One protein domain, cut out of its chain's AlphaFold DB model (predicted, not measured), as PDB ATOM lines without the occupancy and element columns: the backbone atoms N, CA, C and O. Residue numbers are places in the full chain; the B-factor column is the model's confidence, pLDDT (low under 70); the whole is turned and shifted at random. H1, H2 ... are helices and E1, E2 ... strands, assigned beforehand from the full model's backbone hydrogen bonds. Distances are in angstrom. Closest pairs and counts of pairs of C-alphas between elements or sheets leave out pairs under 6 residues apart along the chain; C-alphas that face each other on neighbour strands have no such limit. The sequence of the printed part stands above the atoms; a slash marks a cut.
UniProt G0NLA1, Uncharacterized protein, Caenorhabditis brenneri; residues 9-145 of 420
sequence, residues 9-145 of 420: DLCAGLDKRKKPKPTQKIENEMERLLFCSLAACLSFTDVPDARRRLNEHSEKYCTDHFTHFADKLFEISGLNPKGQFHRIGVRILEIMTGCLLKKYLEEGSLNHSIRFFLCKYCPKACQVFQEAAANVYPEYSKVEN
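What this domain is: This is residues 9 to 145 of the 420 residues of an uncharacterized protein of Caenorhabditis brenneri (UniProt G0NLA1). What shape is this? A small two-strand antiparallel sheet, E1 and E2, sits at one end of a body of crossed helices, with H2 in the middle, H3, H4, H5 and H6 packed round it, and H7 beyond H6. Residues 13 to 19 stick out. What makes it up? The printed part has 137 residues, mostly helix in class, with seven named helices and two named strands in the order H1 E1 H2 H3 E2 H4 H5 H6 H7. It is compact, with a radius of gyration of the C-alphas of 15.1 A and spans of 44 by 35 by 24 A.

Where its parts are: Where are the strands? E1 is residues 23 to 25, from C-alpha 23 at (14.036, -64.245, 8.167), and E2 is residues 60 to 62. Where are the helices? H2, residues 29 to 43, and H4, residues 63 to 77, are each 20.6 A from first to last C-alpha; H5, residues 87 to 101, is 20.7 A. H1 is residues 9 to 12, H3 47 to 56, H6 111 to 121 and H7 123 to 131, ending at (4.179, -38.502, 20.976).

How they stand to each other: How do the strands pair? E1 and E2 are antiparallel, with N 24 and O 61 within hydrogen-bond range at 2.8 A. What does H2 touch? H2, the hub, touches H3, H4, H5 and H6; its closest C-alphas to H3 are Ala 40 and Ala 50, 5.2 A. Its residues 35 to 39 touch H4 about perpendicular, at 82 degrees, the closest C-alphas being Leu 38 and Phe 69, 6.6 A. What of the rest? H6 and H7 touch only at the corner, and H1 touches no helix. Every O i to N i+4 pair is within hydrogen-bond range in H2 to H7; H1 is too short for one.

The domain as a whole: How large is it? The C-alphas farthest apart, Arg 17 and Glu 106, are 47.8 A apart. Is it continuous and sure? The printed part has no cut and no long link. The model's pLDDT is under 70 at residues 9 to 21, 43 to 46, 53 and 56 to 59.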
ATOM      1  N   ASP A   9      24.232 -62.751   2.337       42.00
ATOM      2  CA  ASP A   9      25.517 -63.474   2.414       42.00
ATOM      3  C   ASP A   9      26.494 -62.871   3.445       42.00
ATOM      4  O   ASP A   9      27.410 -63.556   3.896       42.00
ATOM      5  N   LEU A  10      26.286 -61.622   3.892       42.25
ATOM      6  CA  LEU A  10      27.055 -61.039   5.005       42.25
ATOM      7  C   LEU A  10      26.750 -61.750   6.336       42.25
ATOM      8  O   LEU A  10      27.631 -61.869   7.185       42.25
ATOM      9  N   CYS A  11      25.538 -62.297   6.500       48.94
ATOM     10  CA  CYS A  11      25.216 -63.185   7.621       48.94
ATOM     11  C   CYS A  11      25.812 -64.591   7.438       48.94
ATOM     12  O   CYS A  11      26.221 -65.207   8.421       48.94
ATOM     13  N   ALA A  12      25.903 -65.086   6.197       43.78
ATOM     14  CA  ALA A  12      26.514 -66.383   5.890       43.78
ATOM     15  C   ALA A  12      28.043 -66.392   6.103       43.78
ATOM     16  O   ALA A  12      28.620 -67.439   6.403       43.78
ATOM     17  N   GLY A  13      28.696 -65.229   5.985       43.84
ATOM     18  CA  GLY A  13      30.145 -65.072   6.137       43.84
ATOM     19  C   GLY A  13      30.671 -64.935   7.572       43.84
ATOM     20  O   GLY A  13      31.879 -65.056   7.759       43.84
ATOM     21  N   LEU A  14      29.819 -64.693   8.581       44.16
ATOM     22  CA  LEU A  14      30.283 -64.255   9.912       44.16
ATOM     23  C   LEU A  14      30.179 -65.268  11.059       44.16
ATOM     24  O   LEU A  14      30.736 -64.995  12.115       44.16
ATOM     25  N   ASP A  15      29.528 -66.421  10.897       43.19
ATOM     26  CA  ASP A  15      29.693 -67.553  11.826       43.19
ATOM     27  C   ASP A  15      28.837 -68.744  11.381       43.19
ATOM     28  O   ASP A  15      27.617 -68.731  11.536       43.19
ATOM     29  N   LYS A  16      29.457 -69.844  10.935       49.12
ATOM     30  CA  LYS A  16      28.745 -71.122  10.701       49.12
ATOM     31  C   LYS A  16      28.173 -71.743  11.992       49.12
ATOM     32  O   LYS A  16      27.553 -72.800  11.939       49.12
ATOM     33  N   ARG A  17      28.415 -71.118  13.153       49.03
ATOM     34  CA  ARG A  17      28.045 -71.594  14.496       49.03
ATOM     35  C   ARG A  17      26.856 -70.853  15.122       49.03
ATOM     36  O   ARG A  17      26.397 -71.263  16.184       49.03
ATOM     37  N   LYS A  18      26.344 -69.778  14.509       54.09
ATOM     38  CA  LYS A  18      25.179 -69.045  15.036       54.09
ATOM     39  C   LYS A  18      23.886 -69.622  14.464       54.09
ATOM     40  O   LYS A  18      23.796 -69.873  13.265       54.09
ATOM     41  N   LYS A  19      22.885 -69.839  15.331       56.16
ATOM     42  CA  LYS A  19      21.538 -70.274  14.926       56.16
ATOM     43  C   LYS A  19      21.019 -69.366  13.799       56.16
ATOM     44  O   LYS A  19      21.233 -68.152  13.882       56.16
ATOM     45  N   PRO A  20      20.341 -69.918  12.776       57.34
ATOM     46  CA  PRO A  20      19.766 -69.114  11.707       57.34
ATOM     47  C   PRO A  20      18.836 -68.063  12.315       57.34
ATOM     48  O   PRO A  20      17.927 -68.391  13.081       57.34
ATOM     49  N   LYS A  21      19.111 -66.789  12.020       66.69
ATOM     50  CA  LYS A  21      18.258 -65.685  12.464       66.69
ATOM     51  C   LYS A  21      16.898 -65.798  11.772       66.69
ATOM     52  O   LYS A  21      16.861 -66.206  10.607       66.69
ATOM     53  N   PRO A  22      15.797 -65.426  12.445       72.69
ATOM     54  CA  PRO A  22      14.498 -65.361  11.797       72.69
ATOM     55  C   PRO A  22      14.584 -64.458  10.562       72.69
ATOM     56  O   PRO A  22      15.124 -63.348  10.608       72.69
ATOM     57  N   THR A  23      14.094 -64.972   9.437       74.44
ATOM     58  CA  THR A  23      14.036 -64.245   8.167       74.44
ATOM     59  C   THR A  23      12.615 -63.793   7.899       74.44
ATOM     60  O   THR A  23      11.688 -64.595   8.009       74.44
ATOM     61  N   GLN A  24      12.462 -62.550   7.469       77.81
ATOM     62  CA  GLN A  24      11.203 -61.976   7.029       77.81
ATOM     63  C   GLN A  24      11.232 -61.775   5.512       77.81
ATOM     64  O   GLN A  24      12.275 -61.466   4.929       77.81
ATOM     65  N   LYS A  25      10.087 -61.998   4.865       82.75
ATOM     66  CA  LYS A  25       9.902 -61.734   3.437       82.75
ATOM     67  C   LYS A  25       9.400 -60.304   3.250       82.75
ATOM     68  O   LYS A  25       8.606 -59.843   4.062       82.75
ATOM     69  N   ILE A  26       9.819 -59.651   2.170       83.00
ATOM     70  CA  ILE A  26       9.169 -58.423   1.698       83.00
ATOM     71  C   ILE A  26       7.688 -58.726   1.402       83.00
ATOM     72  O   ILE A  26       7.369 -59.676   0.683       83.00
ATOM     73  N   GLU A  27       6.788 -57.941   1.987       82.00
ATOM     74  CA  GLU A  27       5.343 -58.187   1.990       82.00
ATOM     75  C   GLU A  27       4.637 -57.630   0.755       82.00
ATOM     76  O   GLU A  27       3.648 -58.203   0.302       82.00
ATOM     77  N   ASN A  28       5.118 -56.513   0.202       86.81
ATOM     78  CA  ASN A  28       4.495 -55.859  -0.950       86.81
ATOM     79  C   ASN A  28       5.481 -55.002  -1.760       86.81
ATOM     80  O   ASN A  28       6.613 -54.739  -1.349       86.81
ATOM     81  N   GLU A  29       5.017 -54.529  -2.918       87.00
ATOM     82  CA  GLU A  29       5.834 -53.758  -3.860       87.00
ATOM     83  C   GLU A  29       6.273 -52.392  -3.308       87.00
ATOM     84  O   GLU A  29       7.370 -51.934  -3.614       87.00
ATOM     85  N   MET A  30       5.477 -51.741  -2.453       89.50
ATOM     86  CA  MET A  30       5.878 -50.471  -1.838       89.50
ATOM     87  C   MET A  30       7.062 -50.665  -0.883       89.50
ATOM     88  O   MET A  30       8.042 -49.923  -0.944       89.50
ATOM     89  N   GLU A  31       7.001 -51.699  -0.042       88.81
ATOM     90  CA  GLU A  31       8.113 -52.098   0.821       88.81
ATOM     91  C   GLU A  31       9.349 -52.444  -0.020       88.81
ATOM     92  O   GLU A  31      10.444 -51.961   0.267       88.81
ATOM     93  N   ARG A  32       9.167 -53.176  -1.130       86.25
ATOM     94  CA  ARG A  32      10.240 -53.499  -2.083       86.25
ATOM     95  C   ARG A  32      10.925 -52.252  -2.646       86.25
ATOM     96  O   ARG A  32      12.153 -52.221  -2.741       86.25
ATOM     97  N   LEU A  33      10.160 -51.233  -3.035       87.75
ATOM     98  CA  LEU A  33      10.685 -49.991  -3.611       87.75
ATOM     99  C   LEU A  33      11.503 -49.183  -2.598       87.75
ATOM    100  O   LEU A  33      12.584 -48.688  -2.940       87.75
ATOM    101  N   LEU A  34      11.023 -49.089  -1.353       88.44
ATOM    102  CA  LEU A  34      11.771 -48.459  -0.260       88.44
ATOM    103  C   LEU A  34      13.072 -49.223   0.012       88.44
ATOM    104  O   LEU A  34      14.142 -48.616   0.050       88.44
ATOM    105  N   PHE A  35      13.004 -50.554   0.081       86.06
ATOM    106  CA  PHE A  35      14.177 -51.417   0.227       86.06
ATOM    107  C   PHE A  35      15.209 -51.214  -0.886       86.06
ATOM    108  O   PHE A  35      16.388 -51.026  -0.598       86.06
ATOM    109  N   CYS A  36      14.786 -51.206  -2.155       83.38
ATOM    110  CA  CYS A  36      15.683 -50.975  -3.292       83.38
ATOM    111  C   CYS A  36      16.390 -49.616  -3.194       83.38
ATOM    112  O   CYS A  36      17.597 -49.522  -3.419       83.38
ATOM    113  N   SER A  37      15.635 -48.568  -2.851       83.88
ATOM    114  CA  SER A  37      16.154 -47.202  -2.736       83.88
ATOM    115  C   SER A  37      17.214 -47.101  -1.635       83.88
ATOM    116  O   SER A  37      18.284 -46.527  -1.839       83.88
ATOM    117  N   LEU A  38      16.965 -47.729  -0.485       83.62
ATOM    118  CA  LEU A  38      17.908 -47.742   0.632       83.62
ATOM    119  C   LEU A  38      19.115 -48.659   0.375       83.62
ATOM    120  O   LEU A  38      20.231 -48.331   0.774       83.62
ATOM    121  N   ALA A  39      18.930 -49.781  -0.324       77.44
ATOM    122  CA  ALA A  39      20.021 -50.691  -0.675       77.44
ATOM    123  C   ALA A  39      21.048 -50.020  -1.598       77.44
ATOM    124  O   ALA A  39      22.252 -50.238  -1.435       77.44
ATOM    125  N   ALA A  40      20.585 -49.161  -2.515       72.00
ATOM    126  CA  ALA A  40      21.447 -48.324  -3.345       72.00
ATOM    127  C   ALA A  40      22.302 -47.365  -2.497       72.00
ATOM    128  O   ALA A  40      23.506 -47.250  -2.725       72.00
ATOM    129  N   CYS A  41      21.704 -46.749  -1.467       71.31
ATOM    130  CA  CYS A  41      22.420 -45.890  -0.518       71.31
ATOM    131  C   CYS A  41      23.508 -46.668   0.234       71.31
ATOM    132  O   CYS A  41      24.661 -46.249   0.251       71.31
ATOM    133  N   LEU A  42      23.154 -47.821   0.813       70.75
ATOM    134  CA  LEU A  42      24.073 -48.653   1.599       70.75
ATOM    135  C   LEU A  42      25.228 -49.225   0.772       70.75
ATOM    136  O   LEU A  42      26.348 -49.347   1.263       70.75
ATOM    137  N   SER A  43      24.957 -49.587  -0.482       64.94
ATOM    138  CA  SER A  43      25.950 -50.203  -1.366       64.94
ATOM    139  C   SER A  43      26.761 -49.178  -2.160       64.94
ATOM    140  O   SER A  43      27.679 -49.568  -2.882       64.94
ATOM    141  N   PHE A  44      26.421 -47.886  -2.062       61.81
ATOM    142  CA  PHE A  44      26.940 -46.816  -2.920       61.81
ATOM    143  C   PHE A  44      26.840 -47.149  -4.422       61.81
ATOM    144  O   PHE A  44      27.729 -46.817  -5.209       61.81
ATOM    145  N   THR A  45      25.766 -47.832  -4.821       64.44
ATOM    146  CA  THR A  45      25.476 -48.191  -6.217       64.44
ATOM    147  C   THR A  45      24.343 -47.333  -6.753       64.44
ATOM    148  O   THR A  45      23.581 -46.751  -5.984       64.44
ATOM    149  N   ASP A  46      24.188 -47.274  -8.074       69.06
ATOM    150  CA  ASP A  46      22.980 -46.678  -8.631       69.06
ATOM    151  C   ASP A  46      21.731 -47.526  -8.316       69.06
ATOM    152  O   ASP A  46      21.786 -48.709  -7.957       69.06
ATOM    153  N   VAL A  47      20.585 -46.859  -8.394       71.25
ATOM    154  CA  VAL A  47      19.274 -47.410  -8.045       71.25
ATOM    155  C   VAL A  47      18.844 -48.558  -8.990       71.25
ATOM    156  O   VAL A  47      18.366 -49.583  -8.489       71.25
ATOM    157  N   PRO A  48      19.029 -48.470 -10.327       75.38
ATOM    158  CA  PRO A  48      18.780 -49.596 -11.233       75.38
ATOM    159  C   PRO A  48      19.606 -50.854 -10.926       75.38
ATOM    160  O   PRO A  48      19.055 -51.958 -10.939       75.38
ATOM    161  N   ASP A  49      20.896 -50.708 -10.620       72.19
ATOM    162  CA  ASP A  49      21.778 -51.822 -10.276       72.19
ATOM    163  C   ASP A  49      21.354 -52.484  -8.960       72.19
ATOM    164  O   ASP A  49      21.284 -53.711  -8.885       72.19
ATOM    165  N   ALA A  50      20.970 -51.691  -7.953       71.31
ATOM    166  CA  ALA A  50      20.439 -52.216  -6.696       71.31
ATOM    167  C   ALA A  50      19.180 -53.076  -6.915       71.31
ATOM    168  O   ALA A  50      19.089 -54.179  -6.373       71.31
ATOM    169  N   ARG A  51      18.235 -52.630  -7.761       75.31
ATOM    170  CA  ARG A  51      17.031 -53.416  -8.094       75.31
ATOM    171  C   ARG A  51      17.361 -54.692  -8.860       75.31
ATOM    172  O   ARG A  51      16.772 -55.732  -8.572       75.31
ATOM    173  N   ARG A  52      18.283 -54.629  -9.826       77.25
ATOM    174  CA  ARG A  52      18.731 -55.809 -10.579       77.25
ATOM    175  C   ARG A  52      19.265 -56.879  -9.632       77.25
ATOM    176  O   ARG A  52      18.772 -58.000  -9.657       77.25
ATOM    177  N   ARG A  53      20.192 -56.499  -8.751       69.50
ATOM    178  CA  ARG A  53      20.753 -57.409  -7.750       69.50
ATOM    179  C   ARG A  53      19.666 -57.944  -6.808       69.50
ATOM    180  O   ARG A  53      19.690 -59.120  -6.471       69.50
ATOM    181  N   LEU A  54      18.688 -57.123  -6.405       70.62
ATOM    182  CA  LEU A  54      17.581 -57.582  -5.552       70.62
ATOM    183  C   LEU A  54      16.757 -58.685  -6.230       70.62
ATOM    184  O   LEU A  54      16.367 -59.637  -5.573       70.62
ATOM    185  N   ASN A  55      16.502 -58.563  -7.535       72.69
ATOM    186  CA  ASN A  55      15.760 -59.567  -8.301       72.69
ATOM    187  C   ASN A  55      16.545 -60.874  -8.491       72.69
ATOM    188  O   ASN A  55      15.939 -61.923  -8.690       72.69
ATOM    189  N   GLU A  56      17.877 -60.809  -8.461       68.00
ATOM    190  CA  GLU A  56      18.769 -61.972  -8.567       68.00
ATOM    191  C   GLU A  56      18.858 -62.768  -7.246       68.00
ATOM    192  O   GLU A  56      19.248 -63.935  -7.259       68.00
ATOM    193  N   HIS A  57      18.470 -62.173  -6.111       64.50
ATOM    194  CA  HIS A  57      18.536 -62.785  -4.781       64.50
ATOM    195  C   HIS A  57      17.139 -63.028  -4.173       64.50
ATOM    196  O   HIS A  57      16.153 -62.390  -4.531       64.50
ATOM    197  N   SER A  58      17.024 -63.969  -3.225       60.53
ATOM    198  CA  SER A  58      15.751 -64.229  -2.536       60.53
ATOM    199  C   SER A  58      15.301 -63.013  -1.711       60.53
ATOM    200  O   SER A  58      16.088 -62.499  -0.921       60.53
ATOM    201  N   GLU A  59      14.024 -62.621  -1.799       67.88
ATOM    202  CA  GLU A  59      13.386 -61.493  -1.073       67.88
ATOM    203  C   GLU A  59      13.235 -61.705   0.451       67.88
ATOM    204  O   GLU A  59      12.323 -61.168   1.084       67.88
ATOM    205  N   LYS A  60      14.084 -62.544   1.046       72.38
ATOM    206  CA  LYS A  60      14.083 -62.867   2.471       72.38
ATOM    207  C   LYS A  60      15.316 -62.258   3.123       72.38
ATOM    208  O   LYS A  60      16.439 -62.613   2.777       72.38
ATOM    209  N   TYR A  61      15.099 -61.396   4.108       74.62
ATOM    210  CA  TYR A  61      16.160 -60.749   4.879       74.62
ATOM    211  C   TYR A  61      15.996 -61.080   6.359       74.62
ATOM    212  O   TYR A  61      14.883 -61.308   6.829       74.62
ATOM    213  N   CYS A  62      17.094 -61.142   7.115       76.75
ATOM    214  CA  CYS A  62      16.987 -61.261   8.570       76.75
ATOM    215  C   CYS A  62      16.416 -59.972   9.180       76.75
ATOM    216  O   CYS A  62      16.549 -58.890   8.600       76.75
ATOM    217  N   THR A  63      15.806 -60.092  10.357       79.88
ATOM    218  CA  THR A  63      15.213 -58.967  11.102       79.88
ATOM    219  C   THR A  63      16.179 -57.795  11.283       79.88
ATOM    220  O   THR A  63      15.791 -56.648  11.102       79.88
ATOM    221  N   ASP A  64      17.457 -58.074  11.535       79.69
ATOM    222  CA  ASP A  64      18.469 -57.036  11.756       79.69
ATOM    223  C   ASP A  64      18.690 -56.159  10.520       79.69
ATOM    224  O   ASP A  64      18.963 -54.969  10.650       79.69
ATOM    225  N   HIS A  65      18.554 -56.719   9.312       78.06
ATOM    226  CA  HIS A  65      18.632 -55.916   8.096       78.06
ATOM    227  C   HIS A  65      17.425 -54.996   7.976       78.06
ATOM    228  O   HIS A  65      17.617 -53.823   7.681       78.06
ATOM    229  N   PHE A  66      16.209 -55.483   8.245       83.06
ATOM    230  CA  PHE A  66      15.015 -54.631   8.271       83.06
ATOM    231  C   PHE A  66      15.185 -53.465   9.251       83.06
ATOM    232  O   PHE A  66      14.938 -52.322   8.873       83.06
ATOM    233  N   THR A  67      15.686 -53.728  10.461       85.44
ATOM    234  CA  THR A  67      15.984 -52.679  11.447       85.44
ATOM    235  C   THR A  67      17.059 -51.719  10.944       85.44
ATOM    236  O   THR A  67      16.862 -50.513  10.992       85.44
ATOM    237  N   HIS A  68      18.156 -52.222  10.371       84.88
ATOM    238  CA  HIS A  68      19.210 -51.372   9.815       84.88
ATOM    239  C   HIS A  68      18.707 -50.474   8.672       84.88
ATOM    240  O   HIS A  68      19.043 -49.291   8.602       84.88
ATOM    241  N   PHE A  69      17.873 -51.019   7.784       87.38
ATOM    242  CA  PHE A  69      17.206 -50.253   6.735       87.38
ATOM    243  C   PHE A  69      16.272 -49.197   7.322       87.38
ATOM    244  O   PHE A  69      16.261 -48.068   6.837       87.38
ATOM    245  N   ALA A  70      15.528 -49.533   8.376       91.31
ATOM    246  CA  ALA A  70      14.645 -48.599   9.062       91.31
ATOM    247  C   ALA A  70      15.420 -47.468   9.744       91.31
ATOM    248  O   ALA A  70      15.020 -46.314   9.620       91.31
ATOM    249  N   ASP A  71      16.558 -47.766  10.370       90.44
ATOM    250  CA  ASP A  71      17.445 -46.760  10.956       90.44
ATOM    251  C   ASP A  71      17.985 -45.815   9.875       90.44
ATOM    252  O   ASP A  71      17.957 -44.597  10.031       90.44
ATOM    253  N   LYS A  72      18.402 -46.343   8.718       89.38
ATOM    254  CA  LYS A  72      18.828 -45.490   7.598       89.38
ATOM    255  C   LYS A  72      17.690 -44.683   6.993       89.38
ATOM    256  O   LYS A  72      17.892 -43.521   6.651       89.38
ATOM    257  N   LEU A  73      16.497 -45.259   6.885       93.88
ATOM    258  CA  LEU A  73      15.314 -44.529   6.446       93.88
ATOM    259  C   LEU A  73      14.963 -43.408   7.426       93.88
ATOM    260  O   LEU A  73      14.610 -42.317   6.983       93.88
ATOM    261  N   PHE A  74      15.093 -43.650   8.731       94.50
ATOM    262  CA  PHE A  74      14.865 -42.659   9.777       94.50
ATOM    263  C   PHE A  74      15.808 -41.465   9.597       94.50
ATOM    264  O   PHE A  74      15.328 -40.339   9.439       94.50
ATOM    265  N   GLU A  75      17.114 -41.717   9.468       93.62
ATOM    266  CA  GLU A  75      18.123 -40.676   9.237       93.62
ATOM    267  C   GLU A  75      17.890 -39.908   7.923       93.62
ATOM    268  O   GLU A  75      17.896 -38.677   7.913       93.62
ATOM    269  N   ILE A  76      17.618 -40.600   6.806       94.19
ATOM    270  CA  ILE A  76      17.361 -39.943   5.509       94.19
ATOM    271  C   ILE A  76      16.066 -39.133   5.551       94.19
ATOM    272  O   ILE A  76      16.013 -38.043   4.988       94.19
ATOM    273  N   SER A  77      15.015 -39.640   6.198       94.56
ATOM    274  CA  SER A  77      13.732 -38.937   6.306       94.56
ATOM    275  C   SER A  77      13.831 -37.664   7.149       94.56
ATOM    276  O   SER A  77      12.988 -36.778   7.008       94.56
ATOM    277  N   GLY A  78      14.856 -37.559   8.007       93.56
ATOM    278  CA  GLY A  78      15.061 -36.435   8.915       93.56
ATOM    279  C   GLY A  78      13.838 -36.176   9.792       93.56
ATOM    280  O   GLY A  78      13.399 -35.030   9.903       93.56
ATOM    281  N   LEU A  79      13.240 -37.244  10.331       94.19
ATOM    282  CA  LEU A  79      12.072 -37.160  11.202       94.19
ATOM    283  C   LEU A  79      12.408 -36.326  12.445       94.19
ATOM    284  O   LEU A  79      13.296 -36.673  13.220       94.19
ATOM    285  N   ASN A  80      11.694 -35.218  12.628       92.69
ATOM    286  CA  ASN A  80      11.886 -34.335  13.771       92.69
ATOM    287  C   ASN A  80      10.993 -34.741  14.966       92.69
ATOM    288  O   ASN A  80      10.042 -35.506  14.789       92.69
ATOM    289  N   PRO A  81      11.223 -34.178  16.169       92.44
ATOM    290  CA  PRO A  81      10.416 -34.484  17.356       92.44
ATOM    291  C   PRO A  81       8.921 -34.141  17.239       92.44
ATOM    292  O   PRO A  81       8.129 -34.572  18.063       92.44
ATOM    293  N   LYS A  82       8.510 -33.366  16.225       91.69
ATOM    294  CA  LYS A  82       7.100 -33.043  15.948       91.69
ATOM    295  C   LYS A  82       6.435 -34.061  15.012       91.69
ATOM    296  O   LYS A  82       5.366 -33.778  14.476       91.69
ATOM    297  N   GLY A  83       7.079 -35.193  14.724       91.25
ATOM    298  CA  GLY A  83       6.550 -36.197  13.797       91.25
ATOM    299  C   GLY A  83       6.560 -35.754  12.326       91.25
ATOM    300  O   GLY A  83       5.864 -36.339  11.491       91.25
ATOM    301  N   GLN A  84       7.314 -34.701  11.991       93.12
ATOM    302  CA  GLN A  84       7.396 -34.150  10.638       93.12
ATOM    303  C   GLN A  84       8.708 -34.556   9.971       93.12
ATOM    304  O   GLN A  84       9.779 -34.474  10.570       93.12
ATOM    305  N   PHE A  85       8.624 -34.958   8.706       94.81
ATOM    306  CA  PHE A  85       9.803 -35.297   7.923       94.81
ATOM    307  C   PHE A  85      10.533 -34.060   7.410       94.81
ATOM    308  O   PHE A  85       9.924 -33.036   7.085       94.81
ATOM    309  N   HIS A  86      11.845 -34.196   7.238       93.50
ATOM    310  CA  HIS A  86      12.637 -33.235   6.502       93.50
ATOM    311  C   HIS A  86      12.268 -33.288   5.018       93.50
ATOM    312  O   HIS A  86      12.432 -34.312   4.347       93.50
ATOM    313  N   ARG A  87      11.809 -32.153   4.483       91.81
ATOM    314  CA  ARG A  87      11.342 -32.030   3.096       91.81
ATOM    315  C   ARG A  87      12.340 -32.604   2.088       91.81
ATOM    316  O   ARG A  87      11.966 -33.394   1.228       91.81
ATOM    317  N   ILE A  88      13.612 -32.214   2.196       92.44
ATOM    318  CA  ILE A  88      14.645 -32.655   1.250       92.44
ATOM    319  C   ILE A  88      14.891 -34.163   1.375       92.44
ATOM    320  O   ILE A  88      15.065 -34.833   0.362       92.44
ATOM    321  N   GLY A  89      14.836 -34.697   2.597       93.56
ATOM    322  CA  GLY A  89      15.012 -36.122   2.872       93.56
ATOM    323  C   GLY A  89      13.983 -36.985   2.147       93.56
ATOM    324  O   GLY A  89      14.336 -37.878   1.377       93.56
ATOM    325  N   VAL A  90      12.699 -36.644   2.297       92.69
ATOM    326  CA  VAL A  90      11.606 -37.325   1.581       92.69
ATOM    327  C   VAL A  90      11.725 -37.139   0.072       92.69
ATOM    328  O   VAL A  90      11.578 -38.106  -0.674       92.69
ATOM    329  N   ARG A  91      12.061 -35.931  -0.406       90.94
ATOM    330  CA  ARG A  91      12.251 -35.693  -1.846       90.94
ATOM    331  C   ARG A  91      13.364 -36.555  -2.440       90.94
ATOM    332  O   ARG A  91      13.211 -37.012  -3.569       90.94
ATOM    333  N   ILE A  92      14.459 -36.805  -1.719       91.81
ATOM    334  CA  ILE A  92      15.517 -37.719  -2.178       91.81
ATOM    335  C   ILE A  92      14.952 -39.134  -2.371       91.81
ATOM    336  O   ILE A  92      15.133 -39.717  -3.441       91.81
ATOM    337  N   LEU A  93      14.206 -39.650  -1.388       91.81
ATOM    338  CA  LEU A  93      13.566 -40.973  -1.454       91.81
ATOM    339  C   LEU A  93      12.545 -41.069  -2.597       91.81
ATOM    340  O   LEU A  93      12.450 -42.089  -3.282       91.81
ATOM    341  N   GLU A  94      11.808 -39.990  -2.845       89.88
ATOM    342  CA  GLU A  94      10.853 -39.891  -3.947       89.88
ATOM    343  C   GLU A  94      11.536 -39.893  -5.311       89.88
ATOM    344  O   GLU A  94      11.060 -40.563  -6.226       89.88
ATOM    345  N   ILE A  95      12.669 -39.202  -5.463       88.62
ATOM    346  CA  ILE A  95      13.449 -39.247  -6.706       88.62
ATOM    347  C   ILE A  95      13.999 -40.663  -6.921       88.62
ATOM    348  O   ILE A  95      13.896 -41.181  -8.032       88.62
ATOM    349  N   MET A  96      14.523 -41.322  -5.880       87.94
ATOM    350  CA  MET A  96      14.999 -42.713  -5.971       87.94
ATOM    351  C   MET A  96      13.893 -43.663  -6.418       87.94
ATOM    352  O   MET A  96      14.042 -44.387  -7.403       87.94
ATOM    353  N   THR A  97      12.754 -43.611  -5.733       88.19
ATOM    354  CA  THR A  97      11.601 -44.463  -6.033       88.19
ATOM    355  C   THR A  97      11.048 -44.163  -7.426       88.19
ATOM    356  O   THR A  97      10.743 -45.076  -8.192       88.19
ATOM    357  N   GLY A  98      11.001 -42.886  -7.808       87.50
ATOM    358  CA  GLY A  98      10.629 -42.450  -9.148       87.50
ATOM    359  C   GLY A  98      11.532 -43.021 -10.244       87.50
ATOM    360  O   GLY A  98      11.038 -43.442 -11.290       87.50
ATOM    361  N   CYS A  99      12.840 -43.145  -9.993       84.50
ATOM    362  CA  CYS A  99      13.769 -43.779 -10.934       84.50
ATOM    363  C   CYS A  99      13.447 -45.263 -11.152       84.50
ATOM    364  O   CYS A  99      13.488 -45.739 -12.287       84.50
ATOM    365  N   LEU A 100      13.071 -45.990 -10.095       83.62
ATOM    366  CA  LEU A 100      12.650 -47.395 -10.193       83.62
ATOM    367  C   LEU A 100      11.338 -47.551 -10.964       83.62
ATOM    368  O   LEU A 100      11.180 -48.497 -11.738       83.62
ATOM    369  N   LEU A 101      10.415 -46.616 -10.760       85.69
ATOM    370  CA  LEU A 101       9.109 -46.592 -11.413       85.69
ATOM    371  C   LEU A 101       9.134 -45.923 -12.796       85.69
ATOM    372  O   LEU A 101       8.107 -45.891 -13.468       85.69
ATOM    373  N   LYS A 102      10.287 -45.390 -13.223       85.00
ATOM    374  CA  LYS A 102      10.460 -44.602 -14.456       85.00
ATOM    375  C   LYS A 102       9.463 -43.438 -14.576       85.00
ATOM    376  O   LYS A 102       9.010 -43.113 -15.671       85.00
ATOM    377  N   LYS A 103       9.125 -42.800 -13.454       85.25
ATOM    378  CA  LYS A 103       8.209 -41.650 -13.388       85.25
ATOM    379  C   LYS A 103       8.664 -40.647 -12.332       85.25
ATOM    380  O   LYS A 103       9.330 -41.008 -11.369       85.25
ATOM    381  N   TYR A 104       8.292 -39.381 -12.487       81.94
ATOM    382  CA  TYR A 104       8.521 -38.373 -11.449       81.94
ATOM    383  C   TYR A 104       7.407 -38.451 -10.412       81.94
ATOM    384  O   TYR A 104       6.251 -38.611 -10.787       81.94
ATOM    385  N   LEU A 105       7.744 -38.341  -9.125       86.50
ATOM    386  CA  LEU A 105       6.758 -38.419  -8.044       86.50
ATOM    387  C   LEU A 105       6.383 -37.025  -7.536       86.50
ATOM    388  O   LEU A 105       7.255 -36.150  -7.395       86.50
ATOM    389  N   GLU A 106       5.102 -36.833  -7.227       85.81
ATOM    390  CA  GLU A 106       4.627 -35.649  -6.504       85.81
ATOM    391  C   GLU A 106       5.182 -35.610  -5.075       85.81
ATOM    392  O   GLU A 106       5.538 -36.640  -4.499       85.81
ATOM    393  N   GLU A 107       5.296 -34.409  -4.513       85.44
ATOM    394  CA  GLU A 107       5.837 -34.200  -3.169       85.44
ATOM    395  C   GLU A 107       4.908 -34.778  -2.096       85.44
ATOM    396  O   GLU A 107       3.720 -34.472  -2.065       85.44
ATOM    397  N   GLY A 108       5.462 -35.602  -1.207       87.44
ATOM    398  CA  GLY A 108       4.730 -36.258  -0.126       87.44
ATOM    399  C   GLY A 108       4.102 -37.600  -0.509       87.44
ATOM    400  O   GLY A 108       3.517 -38.247   0.362       87.44
ATOM    401  N   SER A 109       4.263 -38.060  -1.756       88.94
ATOM    402  CA  SER A 109       3.717 -39.337  -2.245       88.94
ATOM    403  C   SER A 109       4.181 -40.544  -1.425       88.94
ATOM    404  O   SER A 109       3.490 -41.558  -1.381       88.94
ATOM    405  N   LEU A 110       5.352 -40.459  -0.783       91.19
ATOM    406  CA  LEU A 110       5.893 -41.547   0.036       91.19
ATOM    407  C   LEU A 110       5.679 -41.369   1.543       91.19
ATOM    408  O   LEU A 110       6.012 -42.283   2.293       91.19
ATOM    409  N   ASN A 111       5.111 -40.250   2.007       92.12
ATOM    410  CA  ASN A 111       5.009 -39.945   3.441       92.12
ATOM    411  C   ASN A 111       4.341 -41.071   4.233       92.12
ATOM    412  O   ASN A 111       4.852 -41.499   5.264       92.12
ATOM    413  N   HIS A 112       3.212 -41.568   3.733       91.50
ATOM    414  CA  HIS A 112       2.469 -42.656   4.360       91.50
ATOM    415  C   HIS A 112       3.302 -43.934   4.463       91.50
ATOM    416  O   HIS A 112       3.449 -44.498   5.543       91.50
ATOM    417  N   SER A 113       3.880 -44.369   3.343       93.06
ATOM    418  CA  SER A 113       4.671 -45.598   3.268       93.06
ATOM    419  C   SER A 113       5.925 -45.529   4.135       93.06
ATOM    420  O   SER A 113       6.265 -46.512   4.786       93.06
ATOM    421  N   ILE A 114       6.579 -44.364   4.195       93.81
ATOM    422  CA  ILE A 114       7.729 -44.122   5.073       93.81
ATOM    423  C   ILE A 114       7.295 -44.191   6.541       93.81
ATOM    424  O   ILE A 114       7.944 -44.885   7.319       93.81
ATOM    425  N   ARG A 115       6.189 -43.535   6.933       94.00
ATOM    426  CA  ARG A 115       5.664 -43.606   8.314       94.00
ATOM    427  C   ARG A 115       5.370 -45.036   8.732       94.00
ATOM    428  O   ARG A 115       5.811 -45.454   9.798       94.00
ATOM    429  N   PHE A 116       4.651 -45.779   7.893       93.12
ATOM    430  CA  PHE A 116       4.294 -47.158   8.196       93.12
ATOM    431  C   PHE A 116       5.537 -48.043   8.345       93.12
ATOM    432  O   PHE A 116       5.678 -48.729   9.356       93.12
ATOM    433  N   PHE A 117       6.481 -47.959   7.398       92.50
ATOM    434  CA  PHE A 117       7.745 -48.698   7.458       92.50
ATOM    435  C   PHE A 117       8.514 -48.399   8.750       92.50
ATOM    436  O   PHE A 117       8.969 -49.307   9.445       92.50
ATOM    437  N   LEU A 118       8.645 -47.113   9.088       94.12
ATOM    438  CA  LEU A 118       9.359 -46.672  10.279       94.12
ATOM    439  C   LEU A 118       8.671 -47.132  11.567       94.12
ATOM    440  O   LEU A 118       9.353 -47.647  12.444       94.12
ATOM    441  N   CYS A 119       7.345 -47.025  11.676       92.31
ATOM    442  CA  CYS A 119       6.620 -47.559  12.832       92.31
ATOM    443  C   CYS A 119       6.803 -49.068  12.993       92.31
ATOM    444  O   CYS A 119       6.899 -49.560  14.115       92.31
ATOM    445  N   LYS A 120       6.853 -49.796  11.877       90.62
ATOM    446  CA  LYS A 120       6.962 -51.252  11.880       90.62
ATOM    447  C   LYS A 120       8.348 -51.749  12.296       90.62
ATOM    448  O   LYS A 120       8.439 -52.768  12.975       90.62
ATOM    449  N   TYR A 121       9.416 -51.052  11.897       90.94
ATOM    450  CA  TYR A 121      10.790 -51.565  12.019       90.94
ATOM    451  C   TYR A 121      11.765 -50.671  12.805       90.94
ATOM    452  O   TYR A 121      12.876 -51.114  13.093       90.94
ATOM    453  N   CYS A 122      11.379 -49.446  13.179       92.50
ATOM    454  CA  CYS A 122      12.188 -48.518  13.976       92.50
ATOM    455  C   CYS A 122      11.403 -48.047  15.219       92.50
ATOM    456  O   CYS A 122      10.628 -47.087  15.143       92.50
ATOM    457  N   PRO A 123      11.617 -48.670  16.398       91.44
ATOM    458  CA  PRO A 123      10.886 -48.331  17.623       91.44
ATOM    459  C   PRO A 123      10.971 -46.847  18.006       91.44
ATOM    460  O   PRO A 123       9.975 -46.253  18.410       91.44
ATOM    461  N   LYS A 124      12.142 -46.228  17.806       93.62
ATOM    462  CA  LYS A 124      12.367 -44.799  18.076       93.62
ATOM    463  C   LYS A 124      11.461 -43.910  17.225       93.62
ATOM    464  O   LYS A 124      10.863 -42.971  17.734       93.62
ATOM    465  N   ALA A 125      11.332 -44.216  15.935       93.12
ATOM    466  CA  ALA A 125      10.461 -43.463  15.041       93.12
ATOM    467  C   ALA A 125       8.983 -43.642  15.417       93.12
ATOM    468  O   ALA A 125       8.231 -42.670  15.418       93.12
ATOM    469  N   CYS A 126       8.581 -44.869  15.774       92.56
ATOM    470  CA  CYS A 126       7.224 -45.165  16.231       92.56
ATOM    471  C   CYS A 126       6.837 -44.315  17.445       92.56
ATOM    472  O   CYS A 126       5.786 -43.675  17.438       92.56
ATOM    473  N   GLN A 127       7.729 -44.241  18.435       93.81
ATOM    474  CA  GLN A 127       7.548 -43.407  19.616       93.81
ATOM    475  C   GLN A 127       7.373 -41.927  19.245       93.81
ATOM    476  O   GLN A 127       6.416 -41.301  19.691       93.81
ATOM    477  N   VAL A 128       8.218 -41.387  18.359       94.94
ATOM    478  CA  VAL A 128       8.101 -39.991  17.896       94.94
ATOM    479  C   VAL A 128       6.740 -39.721  17.244       94.94
ATOM    480  O   VAL A 128       6.138 -38.677  17.487       94.94
ATOM    481  N   PHE A 129       6.220 -40.640  16.426       94.38
ATOM    482  CA  PHE A 129       4.897 -40.464  15.819       94.38
ATOM    483  C   PHE A 129       3.766 -40.507  16.848       94.38
ATOM    484  O   PHE A 129       2.830 -39.716  16.737       94.38
ATOM    485  N   GLN A 130       3.853 -41.395  17.840       91.62
ATOM    486  CA  GLN A 130       2.870 -41.491  18.921       91.62
ATOM    487  C   GLN A 130       2.853 -40.219  19.775       91.62
ATOM    488  O   GLN A 130       1.788 -39.643  19.991       91.62
ATOM    489  N   GLU A 131       4.025 -39.738  20.195       93.25
ATOM    490  CA  GLU A 131       4.179 -38.502  20.976       93.25
ATOM    491  C   GLU A 131       3.694 -37.269  20.204       93.25
ATOM    492  O   GLU A 131       3.080 -36.369  20.776       93.25
ATOM    493  N   ALA A 132       3.908 -37.243  18.888       92.12
ATOM    494  CA  ALA A 132       3.444 -36.172  18.014       92.12
ATOM    495  C   ALA A 132       1.963 -36.287  17.601       92.12
ATOM    496  O   ALA A 132       1.501 -35.463  16.808       92.12
ATOM    497  N   ALA A 133       1.234 -37.308  18.074       89.44
ATOM    498  CA  ALA A 133      -0.123 -37.642  17.630       89.44
ATOM    499  C   ALA A 133      -0.254 -37.712  16.091       89.44
ATOM    500  O   ALA A 133      -1.260 -37.311  15.499       89.44
ATOM    501  N   ALA A 134       0.792 -38.193  15.417       85.81
ATOM    502  CA  ALA A 134       0.815 -38.313  13.971       85.81
ATOM    503  C   ALA A 134       0.024 -39.549  13.527       85.81
ATOM    504  O   ALA A 134       0.279 -40.664  13.978       85.81
ATOM    505  N   ASN A 135      -0.890 -39.370  12.572       84.56
ATOM    506  CA  ASN A 135      -1.631 -40.489  11.994       84.56
ATOM    507  C   ASN A 135      -0.683 -41.437  11.244       84.56
ATOM    508  O   ASN A 135      -0.045 -41.049  10.252       84.56
ATOM    509  N   VAL A 136      -0.635 -42.687  11.710       86.12
ATOM    510  CA  VAL A 136       0.039 -43.811  11.058       86.12
ATOM    511  C   VAL A 136      -1.003 -44.881  10.777       86.12
ATOM    512  O   VAL A 136      -1.564 -45.484  11.686       86.12
ATOM    513  N   TYR A 137      -1.281 -45.091   9.501       83.62
ATOM    514  CA  TYR A 137      -2.223 -46.108   9.056       83.62
ATOM    515  C   TYR A 137      -1.595 -47.507   9.140       83.62
ATOM    516  O   TYR A 137      -0.376 -47.620   9.023       83.62
ATOM    517  N   PRO A 138      -2.398 -48.572   9.296       86.81
ATOM    518  CA  PRO A 138      -1.908 -49.918   9.607       86.81
ATOM    519  C   PRO A 138      -1.375 -50.703   8.398       86.81
ATOM    520  O   PRO A 138      -1.113 -51.899   8.513       86.81
ATOM    521  N   GLU A 139      -1.216 -50.067   7.239       87.44
ATOM    522  CA  GLU A 139      -0.799 -50.729   6.005       87.44
ATOM    523  C   GLU A 139      -0.039 -49.782   5.074       87.44
ATOM    524  O   GLU A 139      -0.133 -48.557   5.183       87.44
ATOM    525  N   TYR A 140       0.702 -50.344   4.117       87.12
ATOM    526  CA  TYR A 140       1.351 -49.564   3.067       87.12
ATOM    527  C   TYR A 140       0.327 -48.952   2.107       87.12
ATOM    528  O   TYR A 140      -0.683 -49.564   1.770       87.12
ATOM    529  N   SER A 141       0.637 -47.763   1.581       81.94
ATOM    530  CA  SER A 141      -0.095 -47.244   0.427       81.94
ATOM    531  C   SER A 141       0.139 -48.142  -0.787       81.94
ATOM    532  O   SER A 141       1.255 -48.609  -1.025       81.94
ATOM    533  N   LYS A 142      -0.911 -48.344  -1.583       82.94
ATOM    534  CA  LYS A 142      -0.812 -49.008  -2.884       82.94
ATOM    535  C   LYS A 142       0.103 -48.204  -3.820       82.94
ATOM    536  O   LYS A 142       0.091 -46.974  -3.787       82.94
ATOM    537  N   VAL A 143       0.902 -48.875  -4.651       80.56
ATOM    538  CA  VAL A 143       1.859 -48.218  -5.572       80.56
ATOM    539  C   VAL A 143       1.134 -47.366  -6.619       80.56
ATOM    540  O   VAL A 143       1.645 -46.337  -7.064       80.56
ATOM    541  N   GLU A 144      -0.087 -47.757  -6.965       79.56
ATOM    542  CA  GLU A 144      -1.004 -47.042  -7.848       79.56
ATOM    543  C   GLU A 144      -1.390 -45.666  -7.288       79.56
ATOM    544  O   GLU A 144      -1.624 -44.740  -8.061       79.56
ATOM    545  N   ASN A 145      -1.373 -45.498  -5.960       79.31
ATOM    546  CA  ASN A 145      -1.659 -44.223  -5.298       79.31
ATOM    547  C   ASN A 145      -0.467 -43.250  -5.351       79.31
ATOM    548  O   ASN A 145      -0.582 -42.114  -4.901       79.31
TER     549      ASN A 145